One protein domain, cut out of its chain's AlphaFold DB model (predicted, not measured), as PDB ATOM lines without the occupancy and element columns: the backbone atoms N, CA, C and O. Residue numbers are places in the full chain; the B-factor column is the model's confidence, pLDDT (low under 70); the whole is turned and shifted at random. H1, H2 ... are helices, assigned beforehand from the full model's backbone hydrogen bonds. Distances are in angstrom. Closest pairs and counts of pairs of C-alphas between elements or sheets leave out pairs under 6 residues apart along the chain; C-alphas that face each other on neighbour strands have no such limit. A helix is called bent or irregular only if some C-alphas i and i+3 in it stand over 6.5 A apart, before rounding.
ATOM      1  N   VAL A   2     -33.055  -9.342  27.490       85.25
ATOM      2  CA  VAL A   2     -31.905  -8.463  27.759       85.25
ATOM      3  C   VAL A   2     -32.005  -7.274  26.814       85.25
ATOM      4  O   VAL A   2     -32.144  -7.478  25.610       85.25
ATOM      5  N   LEU A   3     -31.971  -6.061  27.362       89.06
ATOM      6  CA  LEU A   3     -31.838  -4.822  26.601       89.06
ATOM      7  C   LEU A   3     -30.385  -4.365  26.712       89.06
ATOM      8  O   LEU A   3     -29.840  -4.321  27.813       89.06
ATOM      9  N   ALA A   4     -29.768  -4.039  25.583       88.81
ATOM     10  CA  ALA A   4     -28.417  -3.507  25.535       88.81
ATOM     11  C   ALA A   4     -28.413  -2.226  24.702       88.81
ATOM     12  O   ALA A   4     -29.021  -2.186  23.634       88.81
ATOM     13  N   VAL A   5     -27.730  -1.200  25.202       89.25
ATOM     14  CA  VAL A   5     -27.581   0.105  24.548       89.25
ATOM     15  C   VAL A   5     -26.092   0.348  24.342       89.25
ATOM     16  O   VAL A   5     -25.298   0.104  25.250       89.25
ATOM     17  N   ASN A   6     -25.708   0.771  23.143       86.25
ATOM     18  CA  ASN A   6     -24.323   1.060  22.791       86.25
ATOM     19  C   ASN A   6     -24.291   2.177  21.743       86.25
ATOM     20  O   ASN A   6     -25.216   2.295  20.945       86.25
ATOM     21  N   ASN A   7     -23.214   2.958  21.735       85.56
ATOM     22  CA  ASN A   7     -22.990   4.013  20.746       85.56
ATOM     23  C   ASN A   7     -22.428   3.462  19.430       85.56
ATOM     24  O   ASN A   7     -22.511   4.121  18.404       85.56
ATOM     25  N   ASN A   8     -21.860   2.253  19.465       82.81
ATOM     26  CA  ASN A   8     -21.362   1.546  18.292       82.81
ATOM     27  C   ASN A   8     -22.120   0.231  18.095       82.81
ATOM     28  O   ASN A   8     -22.590  -0.388  19.056       82.81
ATOM     29  N   ALA A   9     -22.184  -0.225  16.845       79.56
ATOM     30  CA  ALA A   9     -22.817  -1.489  16.500       79.56
ATOM     31  C   ALA A   9     -22.171  -2.659  17.268       79.56
ATOM     32  O   ALA A   9     -20.954  -2.851  17.260       79.56
ATOM     33  N   MET A  10     -22.997  -3.438  17.973       80.00
ATOM     34  CA  MET A  10     -22.521  -4.521  18.834       80.00
ATOM     35  C   MET A  10     -22.186  -5.773  18.013       80.00
ATOM     36  O   MET A  10     -23.066  -6.378  17.390       80.00
ATOM     37  N   SER A  11     -20.922  -6.192  18.065       69.88
ATOM     38  CA  SER A  11     -20.470  -7.476  17.532       69.88
ATOM     39  C   SER A  11     -20.616  -8.577  18.587       69.88
ATOM     40  O   SER A  11     -20.408  -8.362  19.782       69.88
ATOM     41  N   PHE A  12     -21.004  -9.774  18.151       70.88
ATOM     42  CA  PHE A  12     -21.110 -10.951  19.014       70.88
ATOM     43  C   PHE A  12     -20.188 -12.037  18.479       70.88
ATOM     44  O   PHE A  12     -20.161 -12.296  17.281       70.88
ATOM     45  N   SER A  13     -19.470 -12.708  19.376       64.44
ATOM     46  CA  SER A  13     -18.584 -13.825  19.036       64.44
ATOM     47  C   SER A  13     -19.315 -15.166  18.884       64.44
ATOM     48  O   SER A  13     -18.670 -16.181  18.621       64.44
ATOM     49  N   ASP A  14     -20.646 -15.194  19.054       66.69
ATOM     50  CA  ASP A  14     -21.462 -16.400  18.893       66.69
ATOM     51  C   ASP A  14     -21.458 -16.876  17.434       66.69
ATOM     52  O   ASP A  14     -22.162 -16.344  16.573       66.69
ATOM     53  N   ARG A  15     -20.678 -17.929  17.182       58.75
ATOM     54  CA  ARG A  15     -20.481 -18.532  15.857       58.75
ATOM     55  C   ARG A  15     -21.679 -19.348  15.371       58.75
ATOM     56  O   ARG A  15     -21.756 -19.653  14.188       58.75
ATOM     57  N   SER A  16     -22.621 -19.695  16.253       62.50
ATOM     58  CA  SER A  16     -23.843 -20.417  15.863       62.50
ATOM     59  C   SER A  16     -24.870 -19.507  15.175       62.50
ATOM     60  O   SER A  16     -25.871 -19.976  14.629       62.50
ATOM     61  N   GLY A  17     -24.656 -18.185  15.224       65.38
ATOM     62  CA  GLY A  17     -25.604 -17.188  14.730       65.38
ATOM     63  C   GLY A  17     -26.901 -17.128  15.544       65.38
ATOM     64  O   GLY A  17     -27.820 -16.393  15.174       65.38
ATOM     65  N   GLY A  18     -26.997 -17.865  16.656       72.50
ATOM     66  CA  GLY A  18     -28.190 -17.933  17.487       72.50
ATOM     67  C   GLY A  18     -28.546 -16.573  18.077       72.50
ATOM     68  O   GLY A  18     -29.712 -16.175  18.067       72.50
ATOM     69  N   VAL A  19     -27.562 -15.823  18.573       72.75
ATOM     70  CA  VAL A  19     -27.780 -14.440  19.037       72.75
ATOM     71  C   VAL A  19     -28.132 -13.514  17.866       72.75
ATOM     72  O   VAL A  19     -29.086 -12.739  17.962       72.75
ATOM     73  N   SER A  20     -27.448 -13.657  16.726       72.50
ATOM     74  CA  SER A  20     -27.664 -12.804  15.550       72.50
ATOM     75  C   SER A  20     -29.095 -12.884  14.995       72.50
ATOM     76  O   SER A  20     -29.673 -11.865  14.611       72.50
ATOM     77  N   ARG A  21     -29.699 -14.078  15.036       75.12
ATOM     78  CA  ARG A  21     -31.072 -14.350  14.574       75.12
ATOM     79  C   ARG A  21     -32.168 -13.941  15.560       75.12
ATOM     80  O   ARG A  21     -33.332 -13.970  15.187       75.12
ATOM     81  N   ARG A  22     -31.839 -13.613  16.814       84.94
ATOM     82  CA  ARG A  22     -32.827 -13.279  17.866       84.94
ATOM     83  C   ARG A  22     -32.847 -11.801  18.243       84.94
ATOM     84  O   ARG A  22     -33.820 -11.353  18.840       84.94
ATOM     85  N   ARG A  23     -31.807 -11.042  17.894       88.12
ATOM     86  CA  ARG A  23     -31.755  -9.599  18.160       88.12
ATOM     87  C   ARG A  23     -32.742  -8.824  17.288       88.12
ATOM     88  O   ARG A  23     -32.871  -9.101  16.092       88.12
ATOM     89  N   VAL A  24     -33.399  -7.852  17.908       92.56
ATOM     90  CA  VAL A  24     -34.172  -6.789  17.260       92.56
ATOM     91  C   VAL A  24     -33.367  -5.512  17.472       92.56
ATOM     92  O   VAL A  24     -32.994  -5.220  18.607       92.56
ATOM     93  N   ILE A  25     -33.019  -4.821  16.390       91.88
ATOM     94  CA  ILE A  25     -32.131  -3.658  16.427       91.88
ATOM     95  C   ILE A  25     -32.976  -2.423  16.144       91.88
ATOM     96  O   ILE A  25     -33.723  -2.411  15.171       91.88
ATOM     97  N   PHE A  26     -32.844  -1.412  16.994       93.31
ATOM     98  CA  PHE A  26     -33.313  -0.057  16.739       93.31
ATOM     99  C   PHE A  26     -32.088   0.837  16.768       93.31
ATOM    100  O   PHE A  26     -31.332   0.789  17.744       93.31
ATOM    101  N   ASN A  27     -31.870   1.597  15.706       91.50
ATOM    102  CA  ASN A  27     -30.770   2.532  15.637       91.50
ATOM    103  C   ASN A  27     -31.307   3.963  15.588       91.50
ATOM    104  O   ASN A  27     -32.309   4.273  14.957       91.50
ATOM    105  N   PHE A  28     -30.655   4.815  16.366       91.56
ATOM    106  CA  PHE A  28     -31.019   6.211  16.543       91.56
ATOM    107  C   PHE A  28     -29.817   7.033  16.081       91.56
ATOM    108  O   PHE A  28     -28.992   7.449  16.890       91.56
ATOM    109  N   SER A  29     -29.669   7.166  14.762       88.38
ATOM    110  CA  SER A  29     -28.532   7.850  14.130       88.38
ATOM    111  C   SER A  29     -28.639   9.374  14.179       88.38
ATOM    112  O   SER A  29     -27.637  10.070  14.013       88.38
ATOM    113  N   LEU A  41     -35.951  16.444  30.330       94.94
ATOM    114  CA  LEU A  41     -36.548  15.356  29.547       94.94
ATOM    115  C   LEU A  41     -36.869  14.124  30.401       94.94
ATOM    116  O   LEU A  41     -37.957  13.565  30.307       94.94
ATOM    117  N   ARG A  42     -35.934  13.718  31.266       95.19
ATOM    118  CA  ARG A  42     -36.112  12.554  32.141       95.19
ATOM    119  C   ARG A  42     -37.305  12.725  33.080       95.19
ATOM    120  O   ARG A  42     -38.082  11.791  33.242       95.19
ATOM    121  N   ASP A  43     -37.440  13.897  33.688       97.62
ATOM    122  CA  ASP A  43     -38.477  14.151  34.686       97.62
ATOM    123  C   ASP A  43     -39.852  14.272  34.006       97.62
ATOM    124  O   ASP A  43     -40.843  13.753  34.517       97.62
ATOM    125  N   LYS A  44     -39.896  14.842  32.793       96.69
ATOM    126  CA  LYS A  44     -41.096  14.849  31.940       96.69
ATOM    127  C   LYS A  44     -41.520  13.438  31.534       96.69
ATOM    128  O   LYS A  44     -42.683  13.089  31.691       96.69
ATOM    129  N   ILE A  45     -40.582  12.600  31.079       95.88
ATOM    130  CA  ILE A  45     -40.872  11.192  30.759       95.88
ATOM    131  C   ILE A  45     -41.388  10.462  32.003       95.88
ATOM    132  O   ILE A  45     -42.363   9.725  31.907       95.88
ATOM    133  N   ALA A  46     -40.768  10.678  33.168       97.06
ATOM    134  CA  ALA A  46     -41.178  10.039  34.414       97.06
ATOM    135  C   ALA A  46     -42.612  10.410  34.825       97.06
ATOM    136  O   ALA A  46     -43.363   9.531  35.248       97.06
ATOM    137  N   ALA A  47     -43.000  11.678  34.666       97.69
ATOM    138  CA  ALA A  47     -44.361  12.140  34.936       97.69
ATOM    139  C   ALA A  47     -45.402  11.487  34.005       97.69
ATOM    140  O   ALA A  47     -46.502  11.160  34.447       97.69
ATOM    141  N   GLU A  48     -45.033  11.230  32.748       97.44
ATOM    142  CA  GLU A  48     -45.915  10.645  31.728       97.44
ATOM    143  C   GLU A  48     -45.872   9.108  31.666       97.44
ATOM    144  O   GLU A  48     -46.639   8.494  30.920       97.44
ATOM    145  N   LEU A  49     -45.014   8.446  32.456       96.62
ATOM    146  CA  LEU A  49     -44.876   6.982  32.454       96.62
ATOM    147  C   LEU A  49     -46.219   6.233  32.550       96.62
ATOM    148  O   LEU A  49     -46.414   5.305  31.759       96.62
ATOM    149  N   PRO A  50     -47.163   6.597  33.446       97.12
ATOM    150  CA  PRO A  50     -48.450   5.907  33.528       97.12
ATOM    151  C   PRO A  50     -49.249   5.985  32.220       97.12
ATOM    152  O   PRO A  50     -49.826   4.985  31.788       97.12
ATOM    153  N   VAL A  51     -49.234   7.150  31.569       97.81
ATOM    154  CA  VAL A  51     -49.940   7.402  30.305       97.81
ATOM    155  C   VAL A  51     -49.293   6.615  29.167       97.81
ATOM    156  O   VAL A  51     -49.997   5.955  28.402       97.81
ATOM    157  N   ILE A  52     -47.957   6.600  29.090       96.56
ATOM    158  CA  ILE A  52     -47.204   5.812  28.102       96.56
ATOM    159  C   ILE A  52     -47.529   4.321  28.246       96.56
ATOM    160  O   ILE A  52     -47.832   3.655  27.255       96.56
ATOM    161  N   ILE A  53     -47.513   3.790  29.473       96.06
ATOM    162  CA  ILE A  53     -47.832   2.380  29.738       96.06
ATOM    163  C   ILE A  53     -49.268   2.068  29.310       96.06
ATOM    164  O   ILE A  53     -49.492   1.085  28.602       96.06
ATOM    165  N   GLN A  54     -50.238   2.903  29.689       97.31
ATOM    166  CA  GLN A  54     -51.635   2.704  29.302       97.31
ATOM    167  C   GLN A  54     -51.812   2.741  27.779       97.31
ATOM    168  O   GLN A  54     -52.511   1.892  27.223       97.31
ATOM    169  N   HIS A  55     -51.146   3.675  27.099       97.06
ATOM    170  CA  HIS A  55     -51.170   3.767  25.644       97.06
ATOM    171  C   HIS A  55     -50.605   2.501  24.990       97.06
ATOM    172  O   HIS A  55     -51.219   1.969  24.067       97.06
ATOM    173  N   LEU A  56     -49.481   1.975  25.488       95.44
ATOM    174  CA  LEU A  56     -48.891   0.730  24.987       95.44
ATOM    175  C   LEU A  56     -49.824  -0.470  25.191       95.44
ATOM    176  O   LEU A  56     -49.994  -1.263  24.266       95.44
ATOM    177  N   LEU A  57     -50.463  -0.585  26.361       95.38
ATOM    178  CA  LEU A  57     -51.425  -1.655  26.649       95.38
ATOM    179  C   LEU A  57     -52.656  -1.584  25.739       95.38
ATOM    180  O   LEU A  57     -53.130  -2.615  25.270       95.38
ATOM    181  N   TYR A  58     -53.153  -0.378  25.458       96.62
ATOM    182  CA  TYR A  58     -54.268  -0.182  24.535       96.62
ATOM    183  C   TYR A  58     -53.865  -0.478  23.082       96.62
ATOM    184  O   TYR A  58     -54.568  -1.188  22.364       96.62
ATOM    185  N   ARG A  59     -52.707   0.032  22.643       95.81
ATOM    186  CA  ARG A  59     -52.199  -0.126  21.272       95.81
ATOM    187  C   ARG A  59     -51.864  -1.575  20.924       95.81
ATOM    188  O   ARG A  59     -52.004  -1.954  19.758       95.81
ATOM    189  N   PHE A  60     -51.402  -2.343  21.908       96.31
ATOM    190  CA  PHE A  60     -51.009  -3.747  21.787       96.31
ATOM    191  C   PHE A  60     -51.888  -4.651  22.655       96.31
ATOM    192  O   PHE A  60     -51.386  -5.526  23.360       96.31
ATOM    193  N   ALA A  61     -53.206  -4.444  22.584       94.81
ATOM    194  CA  ALA A  61     -54.182  -5.288  23.267       94.81
ATOM    195  C   ALA A  61     -54.070  -6.769  22.847       94.81
ATOM    196  O   ALA A  61     -54.269  -7.651  23.681       94.81
ATOM    197  N   ASP A  62     -53.697  -7.047  21.586       95.38
ATOM    198  CA  ASP A  62     -53.209  -8.362  21.154       95.38
ATOM    199  C   ASP A  62     -51.664  -8.396  21.181       95.38
ATOM    200  O   ASP A  62     -51.006  -7.743  20.361       95.38
ATOM    201  N   PRO A  63     -51.040  -9.206  22.060       90.31
ATOM    202  CA  PRO A  63     -49.587  -9.372  22.100       90.31
ATOM    203  C   PRO A  63     -48.964  -9.859  20.780       90.31
ATOM    204  O   PRO A  63     -47.762  -9.667  20.554       90.31
ATOM    205  N   LYS A  64     -49.740 -10.506  19.899       95.50
ATOM    206  CA  LYS A  64     -49.256 -10.967  18.589       95.50
ATOM    207  C   LYS A  64     -48.897  -9.808  17.668       95.50
ATOM    208  O   LYS A  64     -47.956  -9.957  16.888       95.50
ATOM    209  N   ASP A  65     -49.564  -8.665  17.796       95.56
ATOM    210  CA  ASP A  65     -49.268  -7.485  16.983       95.56
ATOM    211  C   ASP A  65     -47.881  -6.930  17.294       95.56
ATOM    212  O   ASP A  65     -47.071  -6.735  16.386       95.56
ATOM    213  N   ALA A  66     -47.558  -6.763  18.580       93.12
ATOM    214  CA  ALA A  66     -46.227  -6.335  19.005       93.12
ATOM    215  C   ALA A  66     -45.151  -7.332  18.547       93.12
ATOM    216  O   ALA A  66     -44.109  -6.941  18.020       93.12
ATOM    217  N   ARG A  67     -45.416  -8.638  18.684       93.00
ATOM    218  CA  ARG A  67     -44.488  -9.686  18.237       93.00
ATOM    219  C   ARG A  67     -44.255  -9.647  16.725       93.00
ATOM    220  O   ARG A  67     -43.120  -9.854  16.295       93.00
ATOM    221  N   ARG A  68     -45.299  -9.393  15.931       95.69
ATOM    222  CA  ARG A  68     -45.197  -9.255  14.473       95.69
ATOM    223  C   ARG A  68     -44.326  -8.059  14.098       95.69
ATOM    224  O   ARG A  68     -43.381  -8.244  13.339       95.69
ATOM    225  N   LEU A  69     -44.565  -6.886  14.689       95.31
ATOM    226  CA  LEU A  69     -43.762  -5.683  14.424       95.31
ATOM    227  C   LEU A  69     -42.288  -5.870  14.810       95.31
ATOM    228  O   LEU A  69     -41.398  -5.448  14.081       95.31
ATOM    229  N   LEU A  70     -42.005  -6.556  15.922       94.19
ATOM    230  CA  LEU A  70     -40.628  -6.885  16.308       94.19
ATOM    231  C   LEU A  70     -39.958  -7.851  15.317       94.19
ATOM    232  O   LEU A  70     -38.761  -7.730  15.054       94.19
ATOM    233  N   ALA A  71     -40.708  -8.807  14.760       93.38
ATOM    234  CA  ALA A  71     -40.208  -9.718  13.732       93.38
ATOM    235  C   ALA A  71     -39.973  -9.010  12.386       93.38
ATOM    236  O   ALA A  71     -39.028  -9.356  11.675       93.38
ATOM    237  N   GLU A  72     -40.800  -8.018  12.053       95.00
ATOM    238  CA  GLU A  72     -40.603  -7.127  10.906       95.00
ATOM    239  C   GLU A  72     -39.351  -6.266  11.108       95.00
ATOM    240  O   GLU A  72     -38.451  -6.313  10.272       95.00
ATOM    241  N   GLN A  73     -39.207  -5.601  12.261       94.81
ATOM    242  CA  GLN A  73     -38.016  -4.807  12.587       94.81
ATOM    243  C   GLN A  73     -36.737  -5.648  12.592       94.81
ATOM    244  O   GLN A  73     -35.680  -5.197  12.172       94.81
ATOM    245  N   GLN A  74     -36.795  -6.905  13.032       92.75
ATOM    246  CA  GLN A  74     -35.636  -7.795  12.980       92.75
ATOM    247  C   GLN A  74     -35.088  -7.996  11.553       92.75
ATOM    248  O   GLN A  74     -33.894  -8.295  11.397       92.75
ATOM    249  N   LYS A  75     -35.954  -7.873  10.543       89.94
ATOM    250  CA  LYS A  75     -35.655  -8.042   9.116       89.94
ATOM    251  C   LYS A  75     -35.662  -6.713   8.350       89.94
ATOM    252  O   LYS A  75     -35.601  -6.753   7.125       89.94
ATOM    253  N   SER A  76     -35.762  -5.575   9.039       92.25
ATOM    254  CA  SER A  76     -35.720  -4.264   8.395       92.25
ATOM    255  C   SER A  76     -34.359  -4.026   7.743       92.25
ATOM    256  O   SER A  76     -33.350  -4.602   8.157       92.25
ATOM    257  N   GLU A  77     -34.338  -3.173   6.720       89.06
ATOM    258  CA  GLU A  77     -33.119  -2.791   6.002       89.06
ATOM    259  C   GLU A  77     -32.062  -2.223   6.960       89.06
ATOM    260  O   GLU A  77     -30.955  -2.748   7.031       89.06
ATOM    261  N   GLU A  78     -32.457  -1.290   7.828       89.44
ATOM    262  CA  GLU A  78     -31.600  -0.736   8.883       89.44
ATOM    263  C   GLU A  78     -30.979  -1.826   9.778       89.44
ATOM    264  O   GLU A  78     -29.775  -1.830  10.052       89.44
ATOM    265  N   ALA A  79     -31.786  -2.789  10.238       89.06
ATOM    266  CA  ALA A  79     -31.290  -3.865  11.087       89.06
ATOM    267  C   ALA A  79     -30.335  -4.803  10.331       89.06
ATOM    268  O   ALA A  79     -29.433  -5.382  10.946       89.06
ATOM    269  N   LEU A  80     -30.536  -4.994   9.025       86.31
ATOM    270  CA  LEU A  80     -29.643  -5.775   8.173       86.31
ATOM    271  C   LEU A  80     -28.320  -5.047   7.934       86.31
ATOM    272  O   LEU A  80     -27.274  -5.685   8.047       86.31
ATOM    273  N   ASP A  81     -28.340  -3.740   7.707       85.88
ATOM    274  CA  ASP A  81     -27.130  -2.947   7.475       85.88
ATOM    275  C   ASP A  81     -26.222  -2.911   8.708       85.88
ATOM    276  O   ASP A  81     -25.014  -3.126   8.604       85.88
ATOM    277  N   ILE A  82     -26.792  -2.790   9.909       86.25
ATOM    278  CA  ILE A  82     -26.019  -2.871  11.162       86.25
ATOM    279  C   ILE A  82     -25.435  -4.276  11.374       86.25
ATOM    280  O   ILE A  82     -24.315  -4.431  11.873       86.25
ATOM    281  N   LYS A  83     -26.176  -5.328  11.001       83.31
ATOM    282  CA  LYS A  83     -25.668  -6.708  11.065       83.31
ATOM    283  C   LYS A  83     -24.522  -6.915  10.078       83.31
ATOM    284  O   LYS A  83     -23.536  -7.528  10.469       83.31
ATOM    285  N   ARG A  84     -24.620  -6.383   8.857       79.12
ATOM    286  CA  ARG A  84     -23.542  -6.417   7.854       79.12
ATOM    287  C   ARG A  84     -22.304  -5.687   8.364       79.12
ATOM    288  O   ARG A  84     -21.239  -6.286   8.437       79.12
ATOM    289  N   GLY A  85     -22.462  -4.468   8.877       78.69
ATOM    290  CA  GLY A  85     -21.350  -3.689   9.434       78.69
ATOM    291  C   GLY A  85     -20.644  -4.329  10.642       78.69
ATOM    292  O   GLY A  85     -19.557  -3.896  11.012       78.69
ATOM    293  N   THR A  86     -21.228  -5.361  11.267       78.12
ATOM    294  CA  THR A  86     -20.635  -6.077  12.415       78.12
ATOM    295  C   THR A  86     -20.204  -7.509  12.112       78.12
ATOM    296  O   THR A  86     -19.594  -8.146  12.974       78.12
ATOM    297  N   ASP A  87     -20.502  -8.018  10.917       80.19
ATOM    298  CA  ASP A  87     -20.210  -9.383  10.487       80.19
ATOM    299  C   ASP A  87     -19.700  -9.362   9.041       80.19
ATOM    300  O   ASP A  87     -20.466  -9.279   8.079       80.19
TER     301      ASP A  87
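This is residues 2 to 29 and 41 to 87 of the 141 residues of an uncharacterized protein of Xenorhabdus cabanillasii JM26 (UniProt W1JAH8). A small body of coil and helix, in which the unnamed stretch 2 to 29 loops round beside H3 and packs on H3 and the last part of H2, has a long helical arm: H2 leads away from the body and H1 turns off its far end at a corner, with residues 41 to 55 and 57 to 59 of H1 sticking out free. A smaller loop, residues 14 to 19, sticks out of the body as well. The printed part has 75 residues, with three named helices in the order H1, H2, H3 and no named strand, and its class is all helix. The whole is loose, with a radius of gyration of the C-alphas of 15.4 A, and the C-alphas span 41 by 30 by 21 A, the arm making much of the length.

The printed part begins at Val 2, whose C-alpha is at (-31.905, -8.463, 27.759), and residues 2 to 29 hold no named element. After the cut, H1 takes residues 41 to 59, 23.5 A from first to last C-alpha, beginning at C-alpha 41 at (-36.548, 15.356, 29.547). H1 is irregular: C-alphas 47 and 50 are 7.6 A apart, and it has a kink of 59 degrees near residue 48. H2 takes residues 63 to 74 and is 16.7 A long. H3 takes residues 77 to 86, is 14.4 A long, and ends at C-alpha 86 at (-20.635, -6.077, 12.415).

H1 is apart from H2, though a tight link of 3 residues joins them, and H1 is apart from H3 too. H2 and H3 are joined by a tight link of 2 residues. They are close but not clearly touching, with 2 pairs of C-alphas within 8 A; the closest C-alphas are those of Gln 73 and Ala 79, 7.0 A apart. H2 and H3 run the same way at a steep tilt of 53 degrees, and their centres are 18.2 A apart. In H2 and H3 every O i to N i+4 pair is within hydrogen-bond range; in H1, 13 of 15 are.

The two C-alphas farthest apart are those of Arg 15 and Ala 47, 43.3 A. Residues 57 to 65, of which 57 to 59 belong to H1 and 63 to 65 to H2, stand free, as do residues 14 to 19 and residues 41 to 55 of H1. Without these stretches the body has 45 residues, spans 29 by 23 by 19 A and has a radius of gyration of 10.7 A. Residues 30 to 40 are not printed, and C-alphas 29 and 41 are 18.9 A apart across this cut. No link between named helices is long. The mean pLDDT of the printed part is 88.0, with residue 11 and residues 13 to 17 under 70.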